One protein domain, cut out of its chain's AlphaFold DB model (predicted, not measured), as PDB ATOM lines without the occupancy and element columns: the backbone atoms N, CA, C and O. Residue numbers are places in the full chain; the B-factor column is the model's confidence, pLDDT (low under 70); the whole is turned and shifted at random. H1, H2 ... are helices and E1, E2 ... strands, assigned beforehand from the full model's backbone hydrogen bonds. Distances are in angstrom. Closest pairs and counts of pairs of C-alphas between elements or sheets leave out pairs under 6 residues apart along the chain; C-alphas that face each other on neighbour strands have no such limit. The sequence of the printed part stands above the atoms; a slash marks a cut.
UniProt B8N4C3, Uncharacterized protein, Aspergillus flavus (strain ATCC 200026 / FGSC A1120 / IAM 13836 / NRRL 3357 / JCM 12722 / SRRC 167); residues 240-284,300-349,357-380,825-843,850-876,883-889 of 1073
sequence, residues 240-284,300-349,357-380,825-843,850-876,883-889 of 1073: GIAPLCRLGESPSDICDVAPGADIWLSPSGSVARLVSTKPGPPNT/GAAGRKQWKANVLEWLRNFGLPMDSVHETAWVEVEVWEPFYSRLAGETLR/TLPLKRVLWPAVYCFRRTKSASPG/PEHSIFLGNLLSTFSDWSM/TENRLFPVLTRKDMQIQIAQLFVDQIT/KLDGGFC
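Overview. This is residues 240 to 284, 300 to 349, 357 to 380, 825 to 843, 850 to 876 and 883 to 889 of the 1073 residues of an uncharacterized protein of Aspergillus flavus (strain ATCC 200026 / FGSC A1120 / IAM 13836 / NRRL 3357 / JCM 12722 / SRRC 167) (UniProt B8N4C3). A strongly twisted antiparallel sheet of six strands forms the body, with H1 at its E5 edge and H4 packed on H1. Far off beyond the E1 side of the sheet, H5 sits at the end of an arm, residues 850 to 860, while H2 and the free-standing H3 make a small projection past the end of E4. The printed part has 172 residues with five named helices and six named strands, in the order E1 E2 E3 H1 E4 H2 H3 E5 E6 H4 H5; the sheet's order is E1 E6 E2 E3 E4 E5. The class is mixed, helices and strands, with under half of the residues in named elements. The whole is loose, with a radius of gyration of the C-alphas of 19.9 A and spans of 60 by 42 by 35 A, the longest running from the H1 end to the H5 end.

Along the chain. E1, residues 241 to 243, begins with C-alpha 241 at (165.304, 184.925, 40.305). After 18 residues with no named element, E2 holds residues 262 to 265, and E3 residues 270 to 276, 17.5 A long. H1 holds residues 301 to 316 and is 22.7 A long. E4, residues 330 to 336, is 18.8 A long and begins with C-alpha 330 at (166.095, 181.959, 59.142). H2 holds residues 339 to 343 and H3 residues 345 to 349. E5, residues 360 to 366, is 18.9 A long, and E6 holds residues 370 to 373. H4, residues 825 to 834, is 14.4 A long. H5, residues 861 to 876, is 22.3 A long and ends with C-alpha 876 at (166.396, 194.567, 15.746).

Arrangement. The edge strands of the sheet are E1 and E5. E1 and E6 are antiparallel at 148 degrees, with N 372 and O 242 at 2.8 A. E6 and E2 are antiparallel at 139 degrees, with N 264 and O 371 at 2.8 A. E2 and E3 form a hairpin, with N 263 and O 272 at 2.8 A. Between E3 and E4, N 275 and O 332 are 2.8 A apart; between E4 and E5, N 363 and O 333 are 2.8 A apart. H1 is on the sheet but only grazes it, with residues 304 to 315; its closest C-alphas to E5 are those of Lys 308 and Leu 364, 7.4 A apart. H1 touches H4 with residues 307 to 314 alone, the same way at a steep tilt of 42 degrees; the closest C-alphas are those of Trp 307 and His 827, 6.8 A apart. H4 is not on the sheet, but only just, with 4 pairs of C-alphas within 10 A. H2 and H4 are near each other, with 6 pairs of C-alphas within 10 A. H2 and H3 meet only through their link. H5 touches no helix and is apart from the six strands. In H1, H2, H3, H4 and H5 every O i to N i+4 pair is within hydrogen-bond range.

Size, cuts and confidence. The C-alphas of Ala 302 and Asp 873, the two farthest apart, lie 61.2 A from each other. Residues 343 to 349 and 868 to 876 stand free. Five cuts leave gaps between C-alphas of 12.4 A from 284 to 300, 11.7 A from 349 to 357, 50.2 A from 380 to 825, 13.9 A from 843 to 850 and 13.7 A from 876 to 883. Of the links that are printed whole, E1 to E2 and H1 to E4 are long. The mean pLDDT of the printed part is 71.3; 83 residues are under 70, among them 246 to 256, 338 to 349, 850 to 864 and 883 to 889.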
ATOM      1  N   GLY A 240     166.703 185.967  36.346       79.00
ATOM      2  CA  GLY A 240     166.313 187.079  37.209       79.00
ATOM      3  C   GLY A 240     165.866 186.688  38.627       79.00
ATOM      4  O   GLY A 240     165.626 187.590  39.427       79.00
ATOM      5  N   ILE A 241     165.717 185.398  38.967       86.00
ATOM      6  CA  ILE A 241     165.304 184.925  40.305       86.00
ATOM      7  C   ILE A 241     166.319 183.946  40.910       86.00
ATOM      8  O   ILE A 241     166.823 183.051  40.236       86.00
ATOM      9  N   ALA A 242     166.602 184.098  42.207       85.12
ATOM     10  CA  ALA A 242     167.447 183.184  42.979       85.12
ATOM     11  C   ALA A 242     166.960 183.066  44.439       85.12
ATOM     12  O   ALA A 242     166.382 184.026  44.961       85.12
ATOM     13  N   PRO A 243     167.199 181.934  45.128       85.44
ATOM     14  CA  PRO A 243     166.972 181.823  46.570       85.44
ATOM     15  C   PRO A 243     167.936 182.723  47.375       85.44
ATOM     16  O   PRO A 243     168.957 183.187  46.861       85.44
ATOM     17  N   LEU A 244     167.629 182.986  48.651       80.38
ATOM     18  CA  LEU A 244     168.544 183.690  49.572       80.38
ATOM     19  C   LEU A 244     169.667 182.795  50.126       80.38
ATOM     20  O   LEU A 244     170.680 183.316  50.593       80.38
ATOM     21  N   CYS A 245     169.464 181.479  50.111       76.75
ATOM     22  CA  CYS A 245     170.366 180.434  50.595       76.75
ATOM     23  C   CYS A 245     169.976 179.125  49.888       76.75
ATOM     24  O   CYS A 245     168.777 178.889  49.704       76.75
ATOM     25  N   ARG A 246     170.937 178.303  49.461       69.00
ATOM     26  CA  ARG A 246     170.664 177.030  48.774       69.00
ATOM     27  C   ARG A 246     170.362 175.895  49.756       69.00
ATOM     28  O   ARG A 246     170.613 175.989  50.958       69.00
ATOM     29  N   LEU A 247     169.806 174.805  49.235       60.66
ATOM     30  CA  LEU A 247     169.392 173.646  50.023       60.66
ATOM     31  C   LEU A 247     170.598 172.752  50.364       60.66
ATOM     32  O   LEU A 247     170.899 171.806  49.645       60.66
ATOM     33  N   GLY A 248     171.273 173.066  51.472       52.75
ATOM     34  CA  GLY A 248     172.452 172.339  51.967       52.75
ATOM     35  C   GLY A 248     173.637 173.239  52.338       52.75
ATOM     36  O   GLY A 248     174.586 172.769  52.964       52.75
ATOM     37  N   GLU A 249     173.580 174.530  51.998       57.88
ATOM     38  CA  GLU A 249     174.549 175.539  52.447       57.88
ATOM     39  C   GLU A 249     174.443 175.800  53.959       57.88
ATOM     40  O   GLU A 249     173.408 175.560  54.592       57.88
ATOM     41  N   SER A 250     175.516 176.315  54.567       53.41
ATOM     42  CA  SER A 250     175.512 176.599  56.001       53.41
ATOM     43  C   SER A 250     174.732 177.891  56.304       53.41
ATOM     44  O   SER A 250     174.675 178.803  55.475       53.41
ATOM     45  N   PRO A 251     174.191 178.072  57.526       58.38
ATOM     46  CA  PRO A 251     173.530 179.323  57.919       58.38
ATOM     47  C   PRO A 251     174.471 180.548  57.961       58.38
ATOM     48  O   PRO A 251     174.023 181.659  58.260       58.38
ATOM     49  N   SER A 252     175.762 180.366  57.668       52.47
ATOM     50  CA  SER A 252     176.748 181.433  57.469       52.47
ATOM     51  C   SER A 252     176.551 182.161  56.134       52.47
ATOM     52  O   SER A 252     176.738 183.382  56.085       52.47
ATOM     53  N   ASP A 253     176.131 181.413  55.105       58.34
ATOM     54  CA  ASP A 253     176.339 181.698  53.673       58.34
ATOM     55  C   ASP A 253     175.139 182.389  52.999       58.34
ATOM     56  O   ASP A 253     175.102 182.569  51.784       58.34
ATOM     57  N   ILE A 254     174.155 182.818  53.800       66.31
ATOM     58  CA  ILE A 254     173.001 183.605  53.345       66.31
ATOM     59  C   ILE A 254     173.507 184.817  52.552       66.31
ATOM     60  O   ILE A 254     174.253 185.637  53.095       66.31
ATOM     61  N   CYS A 255     173.053 184.959  51.301       64.69
ATOM     62  CA  CYS A 255     173.369 186.103  50.448       64.69
ATOM     63  C   CYS A 255     173.115 187.414  51.201       64.69
ATOM     64  O   CYS A 255     171.985 187.658  51.636       64.69
ATOM     65  N   ASP A 256     174.131 188.273  51.320       63.81
ATOM     66  CA  ASP A 256     173.943 189.545  52.007       63.81
ATOM     67  C   ASP A 256     173.083 190.487  51.157       63.81
ATOM     68  O   ASP A 256     173.398 190.827  50.012       63.81
ATOM     69  N   VAL A 257     171.929 190.857  51.704       71.44
ATOM     70  CA  VAL A 257     170.909 191.659  51.032       71.44
ATOM     71  C   VAL A 257     170.495 192.759  51.990       71.44
ATOM     72  O   VAL A 257     169.971 192.494  53.070       71.44
ATOM     73  N   ALA A 258     170.706 194.001  51.555       73.81
ATOM     74  CA  ALA A 258     170.350 195.189  52.318       73.81
ATOM     75  C   ALA A 258     168.890 195.130  52.827       73.81
ATOM     76  O   ALA A 258     167.982 194.864  52.025       73.81
ATOM     77  N   PRO A 259     168.646 195.415  54.122       79.19
ATOM     78  CA  PRO A 259     167.304 195.583  54.670       79.19
ATOM     79  C   PRO A 259     166.454 196.553  53.843       79.19
ATOM     80  O   PRO A 259     166.951 197.545  53.310       79.19
ATOM     81  N   GLY A 260     165.160 196.264  53.741       78.19
ATOM     82  CA  GLY A 260     164.214 197.015  52.917       78.19
ATOM     83  C   GLY A 260     163.995 196.456  51.506       78.19
ATOM     84  O   GLY A 260     163.073 196.915  50.840       78.19
ATOM     85  N   ALA A 261     164.784 195.473  51.059       83.44
ATOM     86  CA  ALA A 261     164.600 194.821  49.760       83.44
ATOM     87  C   ALA A 261     163.353 193.916  49.714       83.44
ATOM     88  O   ALA A 261     163.067 193.203  50.677       83.44
ATOM     89  N   ASP A 262     162.665 193.892  48.571       88.25
ATOM     90  CA  ASP A 262     161.532 192.995  48.332       88.25
ATOM     91  C   ASP A 262     161.999 191.568  47.981       88.25
ATOM     92  O   ASP A 262     162.980 191.359  47.258       88.25
ATOM     93  N   ILE A 263     161.279 190.582  48.516       90.38
ATOM     94  CA  ILE A 263     161.520 189.140  48.388       90.38
ATOM     95  C   ILE A 263     160.190 188.385  48.228       90.38
ATOM     96  O   ILE A 263     159.136 188.861  48.646       90.38
ATOM     97  N   TRP A 264     160.234 187.182  47.660       91.00
ATOM     98  CA  TRP A 264     159.075 186.310  47.450       91.00
ATOM     99  C   TRP A 264     159.135 185.112  48.399       91.00
ATOM    100  O   TRP A 264     160.163 184.438  48.490       91.00
ATOM    101  N   LEU A 265     158.035 184.842  49.103       91.38
ATOM    102  CA  LEU A 265     157.929 183.745  50.064       91.38
ATOM    103  C   LEU A 265     157.261 182.516  49.432       91.38
ATOM    104  O   LEU A 265     156.096 182.555  49.027       91.38
ATOM    105  N   SER A 266     157.979 181.395  49.410       91.00
ATOM    106  CA  SER A 266     157.387 180.074  49.190       91.00
ATOM    107  C   SER A 266     156.624 179.632  50.451       91.00
ATOM    108  O   SER A 266     157.105 179.902  51.558       91.00
ATOM    109  N   PRO A 267     155.439 178.986  50.349       86.88
ATOM    110  CA  PRO A 267     154.812 178.411  49.152       86.88
ATOM    111  C   PRO A 267     153.763 179.296  48.458       86.88
ATOM    112  O   PRO A 267     153.215 178.900  47.431       86.88
ATOM    113  N   SER A 268     153.423 180.461  49.016       83.94
ATOM    114  CA  SER A 268     152.296 181.275  48.537       83.94
ATOM    115  C   SER A 268     152.629 182.192  47.355       83.94
ATOM    116  O   SER A 268     151.707 182.644  46.674       83.94
ATOM    117  N   GLY A 269     153.911 182.488  47.119       85.12
ATOM    118  CA  GLY A 269     154.358 183.515  46.167       85.12
ATOM    119  C   GLY A 269     154.256 184.945  46.708       85.12
ATOM    120  O   GLY A 269     154.495 185.904  45.978       85.12
ATOM    121  N   SER A 270     153.889 185.106  47.985       86.88
ATOM    122  CA  SER A 270     153.625 186.414  48.589       86.88
ATOM    123  C   SER A 270     154.886 187.277  48.633       86.88
ATOM    124  O   SER A 270     155.922 186.834  49.128       86.88
ATOM    125  N   VAL A 271     154.774 188.527  48.179       88.44
ATOM    126  CA  VAL A 271     155.841 189.525  48.322       88.44
ATOM    127  C   VAL A 271     155.917 189.993  49.777       88.44
ATOM    128  O   VAL A 271     154.901 190.341  50.388       88.44
ATOM    129  N   ALA A 272     157.129 190.012  50.314       88.81
ATOM    130  CA  ALA A 272     157.478 190.499  51.639       88.81
ATOM    131  C   ALA A 272     158.727 191.384  51.553       88.81
ATOM    132  O   ALA A 272     159.505 191.283  50.608       88.81
ATOM    133  N   ARG A 273     158.949 192.227  52.561       88.88
ATOM    134  CA  ARG A 273     160.157 193.049  52.685       88.88
ATOM    135  C   ARG A 273     161.142 192.390  53.644       88.88
ATOM    136  O   ARG A 273     160.772 192.036  54.759       88.88
ATOM    137  N   LEU A 274     162.405 192.260  53.258       87.00
ATOM    138  CA  LEU A 274     163.461 191.766  54.137       87.00
ATOM    139  C   LEU A 274     163.770 192.789  55.245       87.00
ATOM    140  O   LEU A 274     164.085 193.942  54.955       87.00
ATOM    141  N   VAL A 275     163.712 192.362  56.508       84.75
ATOM    142  CA  VAL A 275     164.072 193.178  57.685       84.75
ATOM    143  C   VAL A 275     165.493 192.858  58.147       84.75
ATOM    144  O   VAL A 275     166.268 193.772  58.414       84.75
ATOM    145  N   SER A 276     165.861 191.573  58.216       81.81
ATOM    146  CA  SER A 276     167.220 191.145  58.572       81.81
ATOM    147  C   SER A 276     167.559 189.758  58.021       81.81
ATOM    148  O   SER A 276     166.776 188.815  58.162       81.81
ATOM    149  N   THR A 277     168.760 189.621  57.448       77.38
ATOM    150  CA  THR A 277     169.360 188.334  57.054       77.38
ATOM    151  C   THR A 277     169.816 187.510  58.261       77.38
ATOM    152  O   THR A 277     169.783 186.283  58.215       77.38
ATOM    153  N   LYS A 278     170.219 188.169  59.357       74.62
ATOM    154  CA  LYS A 278     170.755 187.548  60.581       74.62
ATOM    155  C   LYS A 278     169.952 188.032  61.803       74.62
ATOM    156  O   LYS A 278     170.415 188.895  62.552       74.62
ATOM    157  N   PRO A 279     168.723 187.514  62.014       68.94
ATOM    158  CA  PRO A 279     167.832 187.953  63.088       68.94
ATOM    159  C   PRO A 279     168.367 187.537  64.464       68.94
ATOM    160  O   PRO A 279     168.343 186.353  64.824       68.94
ATOM    161  N   GLY A 280     168.844 188.534  65.214       54.94
ATOM    162  CA  GLY A 280     169.752 188.396  66.354       54.94
ATOM    163  C   GLY A 280     169.258 187.583  67.563       54.94
ATOM    164  O   GLY A 280     168.134 187.062  67.586       54.94
ATOM    165  N   PRO A 281     170.110 187.432  68.593       54.41
ATOM    166  CA  PRO A 281     169.702 186.853  69.869       54.41
ATOM    167  C   PRO A 281     168.646 187.747  70.553       54.41
ATOM    168  O   PRO A 281     168.657 188.962  70.368       54.41
ATOM    169  N   PRO A 282     167.751 187.187  71.388       50.31
ATOM    170  CA  PRO A 282     166.575 187.894  71.921       50.31
ATOM    171  C   PRO A 282     166.871 189.052  72.900       50.31
ATOM    172  O   PRO A 282     165.938 189.619  73.456       50.31
ATOM    173  N   ASN A 283     168.145 189.390  73.125       38.50
ATOM    174  CA  ASN A 283     168.595 190.354  74.133       38.50
ATOM    175  C   ASN A 283     169.425 191.518  73.543       38.50
ATOM    176  O   ASN A 283     169.939 192.330  74.308       38.50
ATOM    177  N   THR A 284     169.611 191.602  72.218       35.25
ATOM    178  CA  THR A 284     170.366 192.697  71.575       35.25
ATOM    179  C   THR A 284     169.429 193.739  70.978       35.25
ATOM    180  O   THR A 284     168.743 193.458  69.996       35.25
ATOM    181  N   GLY A 300     159.712 186.040  74.013       58.19
ATOM    182  CA  GLY A 300     160.877 185.349  74.576       58.19
ATOM    183  C   GLY A 300     161.190 184.002  73.902       58.19
ATOM    184  O   GLY A 300     160.342 183.395  73.245       58.19
ATOM    185  N   ALA A 301     162.420 183.507  74.080       66.50
ATOM    186  CA  ALA A 301     163.018 182.439  73.260       66.50
ATOM    187  C   ALA A 301     162.149 181.178  73.037       66.50
ATOM    188  O   ALA A 301     162.213 180.580  71.961       66.50
ATOM    189  N   ALA A 302     161.318 180.786  74.009       69.12
ATOM    190  CA  ALA A 302     160.360 179.687  73.867       69.12
ATOM    191  C   ALA A 302     159.294 179.954  72.782       69.12
ATOM    192  O   ALA A 302     159.047 179.098  71.934       69.12
ATOM    193  N   GLY A 303     158.720 181.160  72.738       75.31
ATOM    194  CA  GLY A 303     157.744 181.552  71.720       75.31
ATOM    195  C   GLY A 303     158.365 181.670  70.324       75.31
ATOM    196  O   GLY A 303     157.754 181.227  69.352       75.31
ATOM    197  N   ARG A 304     159.618 182.143  70.211       80.38
ATOM    198  CA  ARG A 304     160.372 182.106  68.940       80.38
ATOM    199  C   ARG A 304     160.572 180.668  68.441       80.38
ATOM    200  O   ARG A 304     160.414 180.417  67.248       80.38
ATOM    201  N   LYS A 305     160.866 179.713  69.336       82.75
ATOM    202  CA  LYS A 305     160.941 178.278  68.996       82.75
ATOM    203  C   LYS A 305     159.582 177.717  68.560       82.75
ATOM    204  O   LYS A 305     159.532 177.030  67.543       82.75
ATOM    205  N   GLN A 306     158.492 178.053  69.254       84.38
ATOM    206  CA  GLN A 306     157.142 177.615  68.875       84.38
ATOM    207  C   GLN A 306     156.706 178.181  67.515       84.38
ATOM    208  O   GLN A 306     156.143 177.448  66.707       84.38
ATOM    209  N   TRP A 307     157.003 179.455  67.227       86.81
ATOM    210  CA  TRP A 307     156.765 180.045  65.906       86.81
ATOM    211  C   TRP A 307     157.488 179.259  64.809       86.81
ATOM    212  O   TRP A 307     156.844 178.821  63.856       86.81
ATOM    213  N   LYS A 308     158.799 179.019  64.970       88.31
ATOM    214  CA  LYS A 308     159.579 178.225  64.012       88.31
ATOM    215  C   LYS A 308     158.972 176.833  63.801       88.31
ATOM    216  O   LYS A 308     158.771 176.435  62.661       88.31
ATOM    217  N   ALA A 309     158.641 176.120  64.881       87.88
ATOM    218  CA  ALA A 309     158.047 174.785  64.809       87.88
ATOM    219  C   ALA A 309     156.709 174.774  64.048       87.88
ATOM    220  O   ALA A 309     156.514 173.932  63.175       87.88
ATOM    221  N   ASN A 310     155.829 175.750  64.308       88.25
ATOM    222  CA  ASN A 310     154.572 175.904  63.575       88.25
ATOM    223  C   ASN A 310     154.820 176.160  62.073       88.25
ATOM    224  O   ASN A 310     154.132 175.582  61.237       88.25
ATOM    225  N   VAL A 311     155.799 177.003  61.714       90.00
ATOM    226  CA  VAL A 311     156.157 177.261  60.306       90.00
ATOM    227  C   VAL A 311     156.664 175.987  59.622       90.00
ATOM    228  O   VAL A 311     156.192 175.675  58.532       90.00
ATOM    229  N   LEU A 312     157.548 175.211  60.264       89.19
ATOM    230  CA  LEU A 312     158.011 173.927  59.715       89.19
ATOM    231  C   LEU A 312     156.858 172.925  59.524       89.19
ATOM    232  O   LEU A 312     156.815 172.239  58.506       89.19
ATOM    233  N   GLU A 313     155.904 172.850  60.463       89.00
ATOM    234  CA  GLU A 313     154.721 171.986  60.326       89.00
ATOM    235  C   GLU A 313     153.868 172.380  59.112       89.00
ATOM    236  O   GLU A 313     153.502 171.513  58.315       89.00
ATOM    237  N   TRP A 314     153.590 173.677  58.935       90.31
ATOM    238  CA  TRP A 314     152.845 174.171  57.776       90.31
ATOM    239  C   TRP A 314     153.588 173.900  56.458       90.31
ATOM    240  O   TRP A 314     152.963 173.403  55.525       90.31
ATOM    241  N   LEU A 315     154.901 174.148  56.377       90.06
ATOM    242  CA  LEU A 315     155.703 173.896  55.165       90.06
ATOM    243  C   LEU A 315     155.768 172.403  54.808       90.06
ATOM    244  O   LEU A 315     155.532 172.038  53.656       90.06
ATOM    245  N   ARG A 316     155.956 171.520  55.796       88.94
ATOM    246  CA  ARG A 316     155.871 170.062  55.606       88.94
ATOM    247  C   ARG A 316     154.499 169.632  55.075       88.94
ATOM    248  O   ARG A 316     154.417 168.744  54.232       88.94
ATOM    249  N   ASN A 317     153.415 170.280  55.510       88.00
ATOM    250  CA  ASN A 317     152.065 170.013  54.997       88.00
ATOM    251  C   ASN A 317     151.856 170.500  53.540       88.00
ATOM    252  O   ASN A 317     150.864 170.115  52.920       88.00
ATOM    253  N   PHE A 318     152.777 171.288  52.972       87.00
ATOM    254  CA  PHE A 318     152.866 171.583  51.532       87.00
ATOM    255  C   PHE A 318     153.775 170.609  50.755       87.00
ATOM    256  O   PHE A 318     153.897 170.745  49.543       87.00
ATOM    257  N   GLY A 319     154.377 169.618  51.421       83.12
ATOM    258  CA  GLY A 319     155.268 168.623  50.811       83.12
ATOM    259  C   GLY A 319     156.752 169.001  50.802       83.12
ATOM    260  O   GLY A 319     157.556 168.203  50.334       83.12
ATOM    261  N   LEU A 320     157.121 170.174  51.324       85.62
ATOM    262  CA  LEU A 320     158.499 170.667  51.302       85.62
ATOM    263  C   LEU A 320     159.432 169.869  52.240       85.62
ATOM    264  O   LEU A 320     159.028 169.566  53.370       85.62
ATOM    265  N   PRO A 321     160.676 169.560  51.818       74.62
ATOM    266  CA  PRO A 321     161.681 168.930  52.670       74.62
ATOM    267  C   PRO A 321     162.212 169.929  53.708       74.62
ATOM    268  O   PRO A 321     162.546 171.070  53.378       74.62
ATOM    269  N   MET A 322     162.279 169.506  54.974       69.31
ATOM    270  CA  MET A 322     162.675 170.362  56.098       69.31
ATOM    271  C   MET A 322     163.637 169.630  57.043       69.31
ATOM    272  O   MET A 322     163.246 168.643  57.671       69.31
ATOM    273  N   ASP A 323     164.840 170.176  57.221       61.91
ATOM    274  CA  ASP A 323     165.738 169.829  58.331       61.91
ATOM    275  C   ASP A 323     165.246 170.443  59.657       61.91
ATOM    276  O   ASP A 323     164.194 171.096  59.721       61.91
ATOM    277  N   SER A 324     165.970 170.243  60.763       66.56
ATOM    278  CA  SER A 324     165.474 170.683  62.067       66.56
ATOM    279  C   SER A 324     165.461 172.211  62.232       66.56
ATOM    280  O   SER A 324     166.114 172.989  61.529       66.56
ATOM    281  N   VAL A 325     164.753 172.654  63.277       66.00
ATOM    282  CA  VAL A 325     164.661 174.053  63.747       66.00
ATOM    283  C   VAL A 325     166.035 174.713  64.006       66.00
ATOM    284  O   VAL A 325     166.105 175.945  64.115       66.00
ATOM    285  N   HIS A 326     167.099 173.909  64.143       59.81
ATOM    286  CA  HIS A 326     168.451 174.340  64.509       59.81
ATOM    287  C   HIS A 326     169.457 174.279  63.344       59.81
ATOM    288  O   HIS A 326     170.389 175.078  63.361       59.81
ATOM    289  N   GLU A 327     169.267 173.408  62.343       63.38
ATOM    290  CA  GLU A 327     170.078 173.410  61.109       63.38
ATOM    291  C   GLU A 327     169.591 174.468  60.107       63.38
ATOM    292  O   GLU A 327     170.393 175.150  59.474       63.38
ATOM    293  N   THR A 328     168.272 174.654  60.002       73.62
ATOM    294  CA  THR A 328     167.670 175.617  59.069       73.62
ATOM    295  C   THR A 328     168.109 177.064  59.339       73.62
ATOM    296  O   THR A 328     168.022 177.557  60.466       73.62
ATOM    297  N   ALA A 329     168.503 177.782  58.281       81.88
ATOM    298  CA  ALA A 329     168.727 179.231  58.283       81.88
ATOM    299  C   ALA A 329     167.393 180.008  58.308       81.88
ATOM    300  O   ALA A 329     166.421 179.587  57.683       81.88
ATOM    301  N   TRP A 330     167.324 181.151  59.007       86.94
ATOM    302  CA  TRP A 330     166.095 181.959  59.142       86.94
ATOM    303  C   TRP A 330     166.366 183.448  58.964       86.94
ATOM    304  O   TRP A 330     167.292 183.973  59.576       86.94
ATOM    305  N   VAL A 331     165.481 184.120  58.233       87.88
ATOM    306  CA  VAL A 331     165.465 185.574  58.026       87.88
ATOM    307  C   VAL A 331     164.238 186.205  58.694       87.88
ATOM    308  O   VAL A 331     163.238 185.528  58.946       87.88
ATOM    309  N   GLU A 332     164.307 187.501  58.993       89.25
ATOM    310  CA  GLU A 332     163.160 188.300  59.443       89.25
ATOM    311  C   GLU A 332     162.585 189.102  58.276       89.25
ATOM    312  O   GLU A 332     163.325 189.758  57.539       89.25
ATOM    313  N   VAL A 333     161.265 189.027  58.102       89.19
ATOM    314  CA  VAL A 333     160.548 189.539  56.930       89.19
ATOM    315  C   VAL A 333     159.256 190.241  57.351       89.19
ATOM    316  O   VAL A 333     158.561 189.800  58.263       89.19
ATOM    317  N   GLU A 334     158.924 191.344  56.692       88.81
ATOM    318  CA  GLU A 334     157.733 192.161  56.912       88.81
ATOM    319  C   GLU A 334     156.698 191.859  55.820       88.81
ATOM    320  O   GLU A 334     156.957 192.030  54.628       88.81
ATOM    321  N   VAL A 335     155.530 191.365  56.232       85.62
ATOM    322  CA  VAL A 335     154.491 190.805  55.359       85.62
ATOM    323  C   VAL A 335     153.194 191.593  55.522       85.62
ATOM    324  O   VAL A 335     152.830 191.991  56.629       85.62
ATOM    325  N   TRP A 336     152.464 191.795  54.427       77.38
ATOM    326  CA  TRP A 336     151.133 192.402  54.456       77.38
ATOM    327  C   TRP A 336     150.120 191.522  55.193       77.38
ATOM    328  O   TRP A 336     150.007 190.324  54.921       77.38
ATOM    329  N   GLU A 337     149.328 192.111  56.090       70.31
ATOM    330  CA  GLU A 337     148.247 191.370  56.735       70.31
ATOM    331  C   GLU A 337     147.127 191.021  55.730       70.31
ATOM    332  O   GLU A 337     146.658 191.904  54.992       70.31
ATOM    333  N   PRO A 338     146.639 189.761  55.714       66.94
ATOM    334  CA  PRO A 338     145.547 189.334  54.843       66.94
ATOM    335  C   PRO A 338     144.318 190.249  54.916       66.94
ATOM    336  O   PRO A 338     143.985 190.803  55.963       66.94
ATOM    337  N   PHE A 339     143.586 190.383  53.806       63.16
ATOM    338  CA  PHE A 339     142.412 191.267  53.722       63.16
ATOM    339  C   PHE A 339     141.375 191.006  54.832       63.16
ATOM    340  O   PHE A 339     140.874 191.947  55.447       63.16
ATOM    341  N   TYR A 340     141.118 189.737  55.159       61.69
ATOM    342  CA  TYR A 340     140.208 189.359  56.243       61.69
ATOM    343  C   TYR A 340     140.716 189.757  57.641       61.69
ATOM    344  O   TYR A 340     139.896 189.974  58.531       61.69
ATOM    345  N   SER A 341     142.031 189.928  57.839       64.88
ATOM    346  CA  SER A 341     142.603 190.430  59.099       64.88
ATOM    347  C   SER A 341     142.221 191.886  59.331       64.88
ATOM    348  O   SER A 341     141.813 192.255  60.430       64.88
ATOM    349  N   ARG A 342     142.227 192.696  58.265       62.31
ATOM    350  CA  ARG A 342     141.770 194.093  58.312       62.31
ATOM    351  C   ARG A 342     140.284 194.203  58.671       62.31
ATOM    352  O   ARG A 342     139.918 195.084  59.443       62.31
ATOM    353  N   LEU A 343     139.450 193.276  58.190       58.44
ATOM    354  CA  LEU A 343     138.021 193.202  58.542       58.44
ATOM    355  C   LEU A 343     137.751 192.752  59.992       58.44
ATOM    356  O   LEU A 343     136.639 192.925  60.480       58.44
ATOM    357  N   ALA A 344     138.740 192.198  60.699       58.44
ATOM    358  CA  ALA A 344     138.641 191.873  62.126       58.44
ATOM    359  C   ALA A 344     139.087 193.024  63.055       58.44
ATOM    360  O   ALA A 344     139.081 192.864  64.278       58.44
ATOM    361  N   GLY A 345     139.499 194.166  62.492       52.25
ATOM    362  CA  GLY A 345     140.272 195.195  63.191       52.25
ATOM    363  C   GLY A 345     139.580 195.906  64.360       52.25
ATOM    364  O   GLY A 345     140.281 196.440  65.216       52.25
ATOM    365  N   GLU A 346     138.246 195.903  64.444       48.16
ATOM    366  CA  GLU A 346     137.511 196.661  65.473       48.16
ATOM    367  C   GLU A 346     137.658 196.086  66.893       48.16
ATOM    368  O   GLU A 346     137.663 196.844  67.860       48.16
ATOM    369  N   THR A 347     137.826 194.765  67.049       43.62
ATOM    370  CA  THR A 347     137.913 194.135  68.384       43.62
ATOM    371  C   THR A 347     139.332 194.002  68.932       43.62
ATOM    372  O   THR A 347     139.487 193.836  70.139       43.62
ATOM    373  N   LEU A 348     140.366 194.054  68.082       44.62
ATOM    374  CA  LEU A 348     141.764 193.913  68.523       44.62
ATOM    375  C   LEU A 348     142.433 195.270  68.797       44.62
ATOM    376  O   LEU A 348     143.207 195.390  69.743       44.62
ATOM    377  N   ARG A 349     142.092 196.310  68.021       47.78
ATOM    378  CA  ARG A 349     142.724 197.641  68.104       47.78
ATOM    379  C   ARG A 349     142.314 198.477  69.320       47.78
ATOM    380  O   ARG A 349     142.914 199.514  69.559       47.78
ATOM    381  N   THR A 357     149.879 203.376  60.820       47.91
ATOM    382  CA  THR A 357     148.731 203.367  59.886       47.91
ATOM    383  C   THR A 357     148.772 202.280  58.795       47.91
ATOM    384  O   THR A 357     147.855 202.212  57.975       47.91
ATOM    385  N   LEU A 358     149.802 201.423  58.760       52.97
ATOM    386  CA  LEU A 358     150.012 200.409  57.719       52.97
ATOM    387  C   LEU A 358     149.804 198.976  58.258       52.97
ATOM    388  O   LEU A 358     150.355 198.641  59.303       52.97
ATOM    389  N   PRO A 359     149.055 198.106  57.551       67.94
ATOM    390  CA  PRO A 359     148.780 196.725  57.953       67.94
ATOM    391  C   PRO A 359     149.944 195.789  57.575       67.94
ATOM    392  O   PRO A 359     149.806 194.913  56.717       67.94
ATOM    393  N   LEU A 360     151.106 196.017  58.187       74.12
ATOM    394  CA  LEU A 360     152.342 195.260  57.984       74.12
ATOM    395  C   LEU A 360     152.720 194.520  59.269       74.12
ATOM    396  O   LEU A 360     152.624 195.073  60.363       74.12
ATOM    397  N   LYS A 361     153.169 193.271  59.136       80.19
ATOM    398  CA  LYS A 361     153.542 192.412  60.258       80.19
ATOM    399  C   LYS A 361     154.867 191.713  59.995       80.19
ATOM    400  O   LYS A 361     155.009 190.981  59.018       80.19
ATOM    401  N   ARG A 362     155.825 191.906  60.901       84.56
ATOM    402  CA  ARG A 362     157.092 191.167  60.896       84.56
ATOM    403  C   ARG A 362     156.861 189.716  61.312       84.56
ATOM    404  O   ARG A 362     156.016 189.451  62.165       84.56
ATOM    405  N   VAL A 363     157.601 188.791  60.711       88.62
ATOM    406  CA  VAL A 363     157.640 187.354  61.018       88.62
ATOM    407  C   VAL A 363     159.022 186.777  60.689       88.62
ATOM    408  O   VAL A 363     159.820 187.400  59.994       88.62
ATOM    409  N   LEU A 364     159.309 185.564  61.169       89.56
ATOM    410  CA  LEU A 364     160.510 184.810  60.791       89.56
ATOM    411  C   LEU A 364     160.162 183.736  59.754       89.56
ATOM    412  O   LEU A 364     159.218 182.973  59.978       89.56
ATOM    413  N   TRP A 365     160.953 183.634  58.684       91.75
ATOM    414  CA  TRP A 365     160.803 182.633  57.616       91.75
ATOM    415  C   TRP A 365     162.127 181.888  57.359       91.75
ATOM    416  O   TRP A 365     163.188 182.484  57.578       91.75
ATOM    417  N   PRO A 366     162.124 180.614  56.917       90.38
ATOM    418  CA  PRO A 366     163.359 179.924  56.550       90.38
ATOM    419  C   PRO A 366     163.984 180.536  55.289       90.38
ATOM    420  O   PRO A 366     163.285 180.777  54.307       90.38
ATOM    421  N   ALA A 367     165.300 180.760  55.298       86.81
ATOM    422  CA  ALA A 367     166.003 181.473  54.224       86.81
ATOM    423  C   ALA A 367     165.922 180.753  52.864       86.81
ATOM    424  O   ALA A 367     165.770 181.407  51.836       86.81
ATOM    425  N   VAL A 368     165.945 179.415  52.871       86.19
ATOM    426  CA  VAL A 368     165.830 178.560  51.671       86.19
ATOM    427  C   VAL A 368     164.462 178.650  50.971       86.19
ATOM    428  O   VAL A 368     164.338 178.273  49.812       86.19
ATOM    429  N   TYR A 369     163.440 179.194  51.647       89.75
ATOM    430  CA  TYR A 369     162.096 179.431  51.096       89.75
ATOM    431  C   TYR A 369     161.804 180.916  50.830       89.75
ATOM    432  O   TYR A 369     160.658 181.294  50.571       89.75
ATOM    433  N   CYS A 370     162.846 181.750  50.860       89.50
ATOM    434  CA  CYS A 370     162.822 183.148  50.450       89.50
ATOM    435  C   CYS A 370     163.600 183.315  49.140       89.50
ATOM    436  O   CYS A 370     164.761 182.922  49.042       89.50
ATOM    437  N   PHE A 371     162.981 183.968  48.162       89.62
ATOM    438  CA  PHE A 371     163.573 184.255  46.859       89.62
ATOM    439  C   PHE A 371     163.760 185.756  46.678       89.62
ATOM    440  O   PHE A 371     162.948 186.553  47.142       89.62
ATOM    441  N   ARG A 372     164.814 186.149  45.970       87.50
ATOM    442  CA  ARG A 372     165.099 187.532  45.583       87.50
ATOM    443  C   ARG A 372     165.174 187.656  44.071       87.50
ATOM    444  O   ARG A 372     165.489 186.690  43.372       87.50
ATOM    445  N   ARG A 373     165.002 188.882  43.579       85.69
ATOM    446  CA  ARG A 373     165.480 189.230  42.243       85.69
ATOM    447  C   ARG A 373     167.012 189.174  42.253       85.69
ATOM    448  O   ARG A 373     167.652 189.683  43.184       85.69
ATOM    449  N   THR A 374     167.618 188.531  41.262       78.06
ATOM    450  CA  THR A 374     169.054 188.681  41.020       78.06
ATOM    451  C   THR A 374     169.283 190.106  40.536       78.06
ATOM    452  O   THR A 374     168.595 190.604  39.647       78.06
ATOM    453  N   LYS A 375     170.206 190.805  41.186       71.06
ATOM    454  CA  LYS A 375     170.705 192.094  40.705       71.06
ATOM    455  C   LYS A 375     171.781 191.807  39.677       71.06
ATOM    456  O   LYS A 375     172.444 190.773  39.794       71.06
ATOM    457  N   SER A 376     171.964 192.724  38.735       58.28
ATOM    458  CA  SER A 376     173.197 192.760  37.956       58.28
ATOM    459  C   SER A 376     174.388 192.686  38.914       58.28
ATOM    460  O   SER A 376     174.360 193.297  39.994       58.28
ATOM    461  N   ALA A 377     175.437 191.950  38.549       49.28
ATOM    462  CA  ALA A 377     176.708 192.134  39.236       49.28
ATOM    463  C   ALA A 377     177.105 193.611  39.086       49.28
ATOM    464  O   ALA A 377     176.903 194.204  38.024       49.28
ATOM    465  N   SER A 378     177.650 194.230  40.137       44.69
ATOM    466  CA  SER A 378     178.343 195.505  39.922       44.69
ATOM    467  C   SER A 378     179.478 195.228  38.926       44.69
ATOM    468  O   SER A 378     180.175 194.229  39.124       44.69
ATOM    469  N   PRO A 379     179.663 196.028  37.857       44.25
ATOM    470  CA  PRO A 379     180.528 195.646  36.737       44.25
ATOM    471  C   PRO A 379     181.993 195.362  37.120       44.25
ATOM    472  O   PRO A 379     182.660 194.617  36.411       44.25
ATOM    473  N   GLY A 380     182.468 195.836  38.279       39.16
ATOM    474  CA  GLY A 380     183.741 195.431  38.901       39.16
ATOM    475  C   GLY A 380     183.755 194.002  39.477       39.16
ATOM    476  O   GLY A 380     184.170 193.804  40.616       39.16
ATOM    477  N   PRO A 825     147.088 179.866  69.697       64.50
ATOM    478  CA  PRO A 825     146.405 179.538  68.445       64.50
ATOM    479  C   PRO A 825     146.591 180.641  67.397       64.50
ATOM    480  O   PRO A 825     146.661 180.352  66.206       64.50
ATOM    481  N   GLU A 826     146.756 181.889  67.843       71.88
ATOM    482  CA  GLU A 826     147.017 183.092  67.041       71.88
ATOM    483  C   GLU A 826     148.116 182.913  65.983       71.88
ATOM    484  O   GLU A 826     147.956 183.376  64.854       71.88
ATOM    485  N   HIS A 827     149.207 182.206  66.305       78.06
ATOM    486  CA  HIS A 827     150.293 181.968  65.351       78.06
ATOM    487  C   HIS A 827     149.836 181.086  64.176       78.06
ATOM    488  O   HIS A 827     150.138 181.398  63.026       78.06
ATOM    489  N   SER A 828     149.064 180.027  64.445       81.12
ATOM    490  CA  SER A 828     148.513 179.157  63.393       81.12
ATOM    491  C   SER A 828     147.354 179.829  62.644       81.12
ATOM    492  O   SER A 828     147.217 179.672  61.430       81.12
ATOM    493  N   ILE A 829     146.561 180.662  63.335       83.62
ATOM    494  CA  ILE A 829     145.527 181.497  62.708       83.62
ATOM    495  C   ILE A 829     146.163 182.444  61.682       83.62
ATOM    496  O   ILE A 829     145.695 182.501  60.547       83.62
ATOM    497  N   PHE A 830     147.250 183.139  62.028       84.06
ATOM    498  CA  PHE A 830     147.948 184.001  61.072       84.06
ATOM    499  C   PHE A 830     148.542 183.199  59.900       84.06
ATOM    500  O   PHE A 830     148.252 183.522  58.749       84.06
ATOM    501  N   LEU A 831     149.301 182.130  60.180       85.69
ATOM    502  CA  LEU A 831     149.940 181.308  59.142       85.69
ATOM    503  C   LEU A 831     148.928 180.729  58.148       85.69
ATOM    504  O   LEU A 831     149.112 180.878  56.946       85.69
ATOM    505  N   GLY A 832     147.823 180.156  58.626       84.31
ATOM    506  CA  GLY A 832     146.802 179.587  57.747       84.31
ATOM    507  C   GLY A 832     146.082 180.622  56.874       84.31
ATOM    508  O   GLY A 832     145.668 180.286  55.769       84.31
ATOM    509  N   ASN A 833     145.961 181.883  57.311       85.25
ATOM    510  CA  ASN A 833     145.389 182.956  56.482       85.25
ATOM    511  C   ASN A 833     146.401 183.516  55.466       85.25
ATOM    512  O   ASN A 833     146.028 183.768  54.319       85.25
ATOM    513  N   LEU A 834     147.678 183.652  55.846       84.88
ATOM    514  CA  LEU A 834     148.764 183.990  54.918       84.88
ATOM    515  C   LEU A 834     148.872 182.928  53.809       84.88
ATOM    516  O   LEU A 834     148.730 183.238  52.630       84.88
ATOM    517  N   LEU A 835     148.987 181.657  54.196       85.38
ATOM    518  CA  LEU A 835     149.136 180.504  53.301       85.38
ATOM    519  C   LEU A 835     147.834 180.085  52.591       85.38
ATOM    520  O   LEU A 835     147.833 179.127  51.819       85.38
ATOM    521  N   SER A 836     146.726 180.798  52.818       81.50
ATOM    522  CA  SER A 836     145.517 180.717  51.984       81.50
ATOM    523  C   SER A 836     145.555 181.665  50.782       81.50
ATOM    524  O   SER A 836     144.776 181.480  49.849       81.50
ATOM    525  N   THR A 837     146.430 182.676  50.793       71.06
ATOM    526  CA  THR A 837     146.449 183.755  49.799       71.06
ATOM    527  C   THR A 837     147.584 183.523  48.802       71.06
ATOM    528  O   THR A 837     148.718 183.931  49.039       71.06
ATOM    529  N   PHE A 838     147.282 182.846  47.693       69.06
ATOM    530  CA  PHE A 838     148.258 182.568  46.636       69.06
ATOM    531  C   PHE A 838     148.377 183.730  45.654       69.06
ATOM    532  O   PHE A 838     147.392 184.385  45.310       69.06
ATOM    533  N   SER A 839     149.591 183.948  45.160       64.25
ATOM    534  CA  SER A 839     149.823 184.723  43.949       64.25
ATOM    535  C   SER A 839     149.406 183.898  42.728       64.25
ATOM    536  O   SER A 839     150.099 182.971  42.323       64.25
ATOM    537  N   ASP A 840     148.252 184.249  42.154       64.25
ATOM    538  CA  ASP A 840     147.691 183.629  40.940       64.25
ATOM    539  C   ASP A 840     148.128 184.333  39.635       64.25
ATOM    540  O   ASP A 840     147.688 183.954  38.549       64.25
ATOM    541  N   TRP A 841     148.985 185.359  39.720       65.88
ATOM    542  CA  TRP A 841     149.549 186.051  38.555       65.88
ATOM    543  C   TRP A 841     150.724 185.270  37.952       65.88
ATOM    544  O   TRP A 841     151.463 184.585  38.662       65.88
ATOM    545  N   SER A 842     150.911 185.377  36.634       68.56
ATOM    546  CA  SER A 842     152.032 184.719  35.958       68.56
ATOM    547  C   SER A 842     153.341 185.445  36.261       68.56
ATOM    548  O   SER A 842     153.545 186.574  35.821       68.56
ATOM    549  N   MET A 843     154.231 184.781  36.998       72.06
ATOM    550  CA  MET A 843     155.590 185.263  37.275       72.06
ATOM    551  C   MET A 843     156.554 185.020  36.098       72.06
ATOM    552  O   MET A 843     157.629 185.617  36.056       72.06
ATOM    553  N   THR A 850     167.752 190.388  35.050       68.19
ATOM    554  CA  THR A 850     168.304 190.909  36.305       68.19
ATOM    555  C   THR A 850     167.742 192.292  36.665       68.19
ATOM    556  O   THR A 850     167.160 193.009  35.849       68.19
ATOM    557  N   GLU A 851     167.853 192.676  37.937       64.81
ATOM    558  CA  GLU A 851     167.527 194.024  38.413       64.81
ATOM    559  C   GLU A 851     168.657 195.005  38.066       64.81
ATOM    560  O   GLU A 851     169.591 195.192  38.852       64.81
ATOM    561  N   ASN A 852     168.559 195.657  36.904       57.47
ATOM    562  CA  ASN A 852     169.437 196.772  36.549       57.47
ATOM    563  C   ASN A 852     169.190 197.957  37.492       57.47
ATOM    564  O   ASN A 852     168.174 198.646  37.399       57.47
ATOM    565  N   ARG A 853     170.145 198.217  38.389       48.25
ATOM    566  CA  ARG A 853     170.074 199.333  39.348       48.25
ATOM    567  C   ARG A 853     170.393 200.700  38.738       48.25
ATOM    568  O   ARG A 853     170.040 201.720  39.325       48.25
ATOM    569  N   LEU A 854     171.034 200.718  37.572       47.50
ATOM    570  CA  LEU A 854     171.381 201.932  36.839       47.50
ATOM    571  C   LEU A 854     170.318 202.237  35.779       47.50
ATOM    572  O   LEU A 854     170.464 201.901  34.607       47.50
ATOM    573  N   PHE A 855     169.251 202.923  36.190       48.28
ATOM    574  CA  PHE A 855     168.469 203.705  35.236       48.28
ATOM    575  C   PHE A 855     169.306 204.930  34.834       48.28
ATOM    576  O   PHE A 855     169.741 205.662  35.727       48.28
ATOM    577  N   PRO A 856     169.539 205.198  33.534       49.78
ATOM    578  CA  PRO A 856     170.184 206.440  33.126       49.78
ATOM    579  C   PRO A 856     169.337 207.623  33.605       49.78
ATOM    580  O   PRO A 856     168.106 207.571  33.536       49.78
ATOM    581  N   VAL A 857     169.983 208.692  34.087       47.66
ATOM    582  CA  VAL A 857     169.317 209.868  34.687       47.66
ATOM    583  C   VAL A 857     168.703 210.758  33.596       47.66
ATOM    584  O   VAL A 857     169.088 211.902  33.362       47.66
ATOM    585  N   LEU A 858     167.724 210.198  32.889       52.81
ATOM    586  CA  LEU A 858     166.935 210.866  31.870       52.81
ATOM    587  C   LEU A 858     165.881 211.717  32.573       52.81
ATOM    588  O   LEU A 858     164.830 211.240  32.993       52.81
ATOM    589  N   THR A 859     166.174 213.009  32.696       52.44
ATOM    590  CA  THR A 859     165.342 213.996  33.405       52.44
ATOM    591  C   THR A 859     163.961 214.224  32.779       52.44
ATOM    592  O   THR A 859     163.155 214.972  33.336       52.44
ATOM    593  N   ARG A 860     163.654 213.584  31.639       59.94
ATOM    594  CA  ARG A 860     162.350 213.628  30.968       59.94
ATOM    595  C   ARG A 860     161.982 212.282  30.326       59.94
ATOM    596  O   ARG A 860     162.818 211.615  29.716       59.94
ATOM    597  N   LYS A 861     160.700 211.910  30.427       60.50
ATOM    598  CA  LYS A 861     160.155 210.626  29.937       60.50
ATOM    599  C   LYS A 861     160.067 210.524  28.407       60.50
ATOM    600  O   LYS A 861     160.124 209.426  27.868       60.50
ATOM    601  N   ASP A 862     159.934 211.645  27.704       65.25
ATOM    602  CA  ASP A 862     159.905 211.700  26.236       65.25
ATOM    603  C   ASP A 862     161.250 211.287  25.623       65.25
ATOM    604  O   ASP A 862     161.278 210.506  24.672       65.25
ATOM    605  N   MET A 863     162.359 211.733  26.218       60.16
ATOM    606  CA  MET A 863     163.708 211.304  25.840       60.16
ATOM    607  C   MET A 863     163.920 209.812  26.123       60.16
ATOM    608  O   MET A 863     164.505 209.117  25.299       60.16
ATOM    609  N   GLN A 864     163.390 209.289  27.236       60.44
ATOM    610  CA  GLN A 864     163.450 207.856  27.549       60.44
ATOM    611  C   GLN A 864     162.716 206.993  26.513       60.44
ATOM    612  O   GLN A 864     163.239 205.953  26.124       60.44
ATOM    613  N   ILE A 865     161.552 207.430  26.019       70.94
ATOM    614  CA  ILE A 865     160.817 206.724  24.956       70.94
ATOM    615  C   ILE A 865     161.592 206.766  23.630       70.94
ATOM    616  O   ILE A 865     161.707 205.743  22.963       70.94
ATOM    617  N   GLN A 866     162.170 207.915  23.262       67.06
ATOM    618  CA  GLN A 866     162.968 208.051  22.032       67.06
ATOM    619  C   GLN A 866     164.250 207.207  22.071       67.06
ATOM    620  O   GLN A 866     164.592 206.565  21.082       67.06
ATOM    621  N   ILE A 867     164.932 207.164  23.217       66.94
ATOM    622  CA  ILE A 867     166.129 206.342  23.427       66.94
ATOM    623  C   ILE A 867     165.768 204.850  23.434       66.94
ATOM    624  O   ILE A 867     166.469 204.061  22.808       66.94
ATOM    625  N   ALA A 868     164.658 204.454  24.067       69.00
ATOM    626  CA  ALA A 868     164.178 203.072  24.025       69.00
ATOM    627  C   ALA A 868     163.817 202.630  22.597       69.00
ATOM    628  O   ALA A 868     164.206 201.538  22.191       69.00
ATOM    629  N   GLN A 869     163.145 203.487  21.819       69.19
ATOM    630  CA  GLN A 869     162.863 203.238  20.402       69.19
ATOM    631  C   GLN A 869     164.163 203.057  19.604       69.19
ATOM    632  O   GLN A 869     164.306 202.057  18.911       69.19
ATOM    633  N   LEU A 870     165.139 203.960  19.767       70.00
ATOM    634  CA  LEU A 870     166.432 203.865  19.083       70.00
ATOM    635  C   LEU A 870     167.199 202.584  19.445       70.00
ATOM    636  O   LEU A 870     167.746 201.946  18.552       70.00
ATOM    637  N   PHE A 871     167.217 202.177  20.719       66.88
ATOM    638  CA  PHE A 871     167.839 200.912  21.125       66.88
ATOM    639  C   PHE A 871     167.109 199.695  20.550       66.88
ATOM    640  O   PHE A 871     167.771 198.763  20.107       66.88
ATOM    641  N   VAL A 872     165.772 199.693  20.511       74.94
ATOM    642  CA  VAL A 872     164.992 198.610  19.882       74.94
ATOM    643  C   VAL A 872     165.267 198.541  18.381       74.94
ATOM    644  O   VAL A 872     165.523 197.454  17.865       74.94
ATOM    645  N   ASP A 873     165.287 199.676  17.682       67.31
ATOM    646  CA  ASP A 873     165.577 199.731  16.248       67.31
ATOM    647  C   ASP A 873     167.024 199.296  15.948       67.31
ATOM    648  O   ASP A 873     167.248 198.498  15.043       67.31
ATOM    649  N   GLN A 874     168.006 199.727  16.751       62.94
ATOM    650  CA  GLN A 874     169.399 199.280  16.627       62.94
ATOM    651  C   GLN A 874     169.563 197.783  16.914       62.94
ATOM    652  O   GLN A 874     170.270 197.098  16.181       62.94
ATOM    653  N   ILE A 875     168.915 197.256  17.956       63.94
ATOM    654  CA  ILE A 875     168.993 195.834  18.314       63.94
ATOM    655  C   ILE A 875     168.322 194.960  17.248       63.94
ATOM    656  O   ILE A 875     168.887 193.942  16.864       63.94
ATOM    657  N   THR A 876     167.155 195.359  16.733       66.62
ATOM    658  CA  THR A 876     166.396 194.567  15.746       66.62
ATOM    659  C   THR A 876     166.937 194.652  14.317       66.62
ATOM    660  O   THR A 876     166.652 193.767  13.515       66.62
ATOM    661  N   LYS A 883     175.165 191.162  24.032       56.81
ATOM    662  CA  LYS A 883     175.213 190.714  25.430       56.81
ATOM    663  C   LYS A 883     174.646 191.782  26.362       56.81
ATOM    664  O   LYS A 883     175.268 192.817  26.594       56.81
ATOM    665  N   LEU A 884     173.478 191.495  26.923       57.34
ATOM    666  CA  LEU A 884     172.876 192.247  28.012       57.34
ATOM    667  C   LEU A 884     173.484 191.795  29.350       57.34
ATOM    668  O   LEU A 884     173.763 190.616  29.569       57.34
ATOM    669  N   ASP A 885     173.693 192.765  30.241       49.56
ATOM    670  CA  ASP A 885     174.155 192.569  31.621       49.56
ATOM    671  C   ASP A 885     175.351 191.600  31.779       49.56
ATOM    672  O   ASP A 885     175.327 190.632  32.536       49.56
ATOM    673  N   GLY A 886     176.410 191.839  30.998       51.50
ATOM    674  CA  GLY A 886     177.724 191.206  31.166       51.50
ATOM    675  C   GLY A 886     177.853 189.734  30.752       51.50
ATOM    676  O   GLY A 886     178.981 189.248  30.681       51.50
ATOM    677  N   GLY A 887     176.761 189.025  30.441       48.72
ATOM    678  CA  GLY A 887     176.827 187.582  30.165       48.72
ATOM    679  C   GLY A 887     175.749 186.990  29.254       48.72
ATOM    680  O   GLY A 887     176.077 186.101  28.471       48.72
ATOM    681  N   PHE A 888     174.505 187.471  29.316       51.88
ATOM    682  CA  PHE A 888     173.375 186.880  28.588       51.88
ATOM    683  C   PHE A 888     173.201 187.538  27.223       51.88
ATOM    684  O   PHE A 888     173.083 188.758  27.144       51.88
ATOM    685  N   CYS A 889     173.158 186.762  26.143       51.47
ATOM    686  CA  CYS A 889     172.890 187.318  24.819       51.47
ATOM    687  C   CYS A 889     171.409 187.208  24.421       51.47
ATOM    688  O   CYS A 889     170.615 186.539  25.085       51.47
TER     689      CYS A 889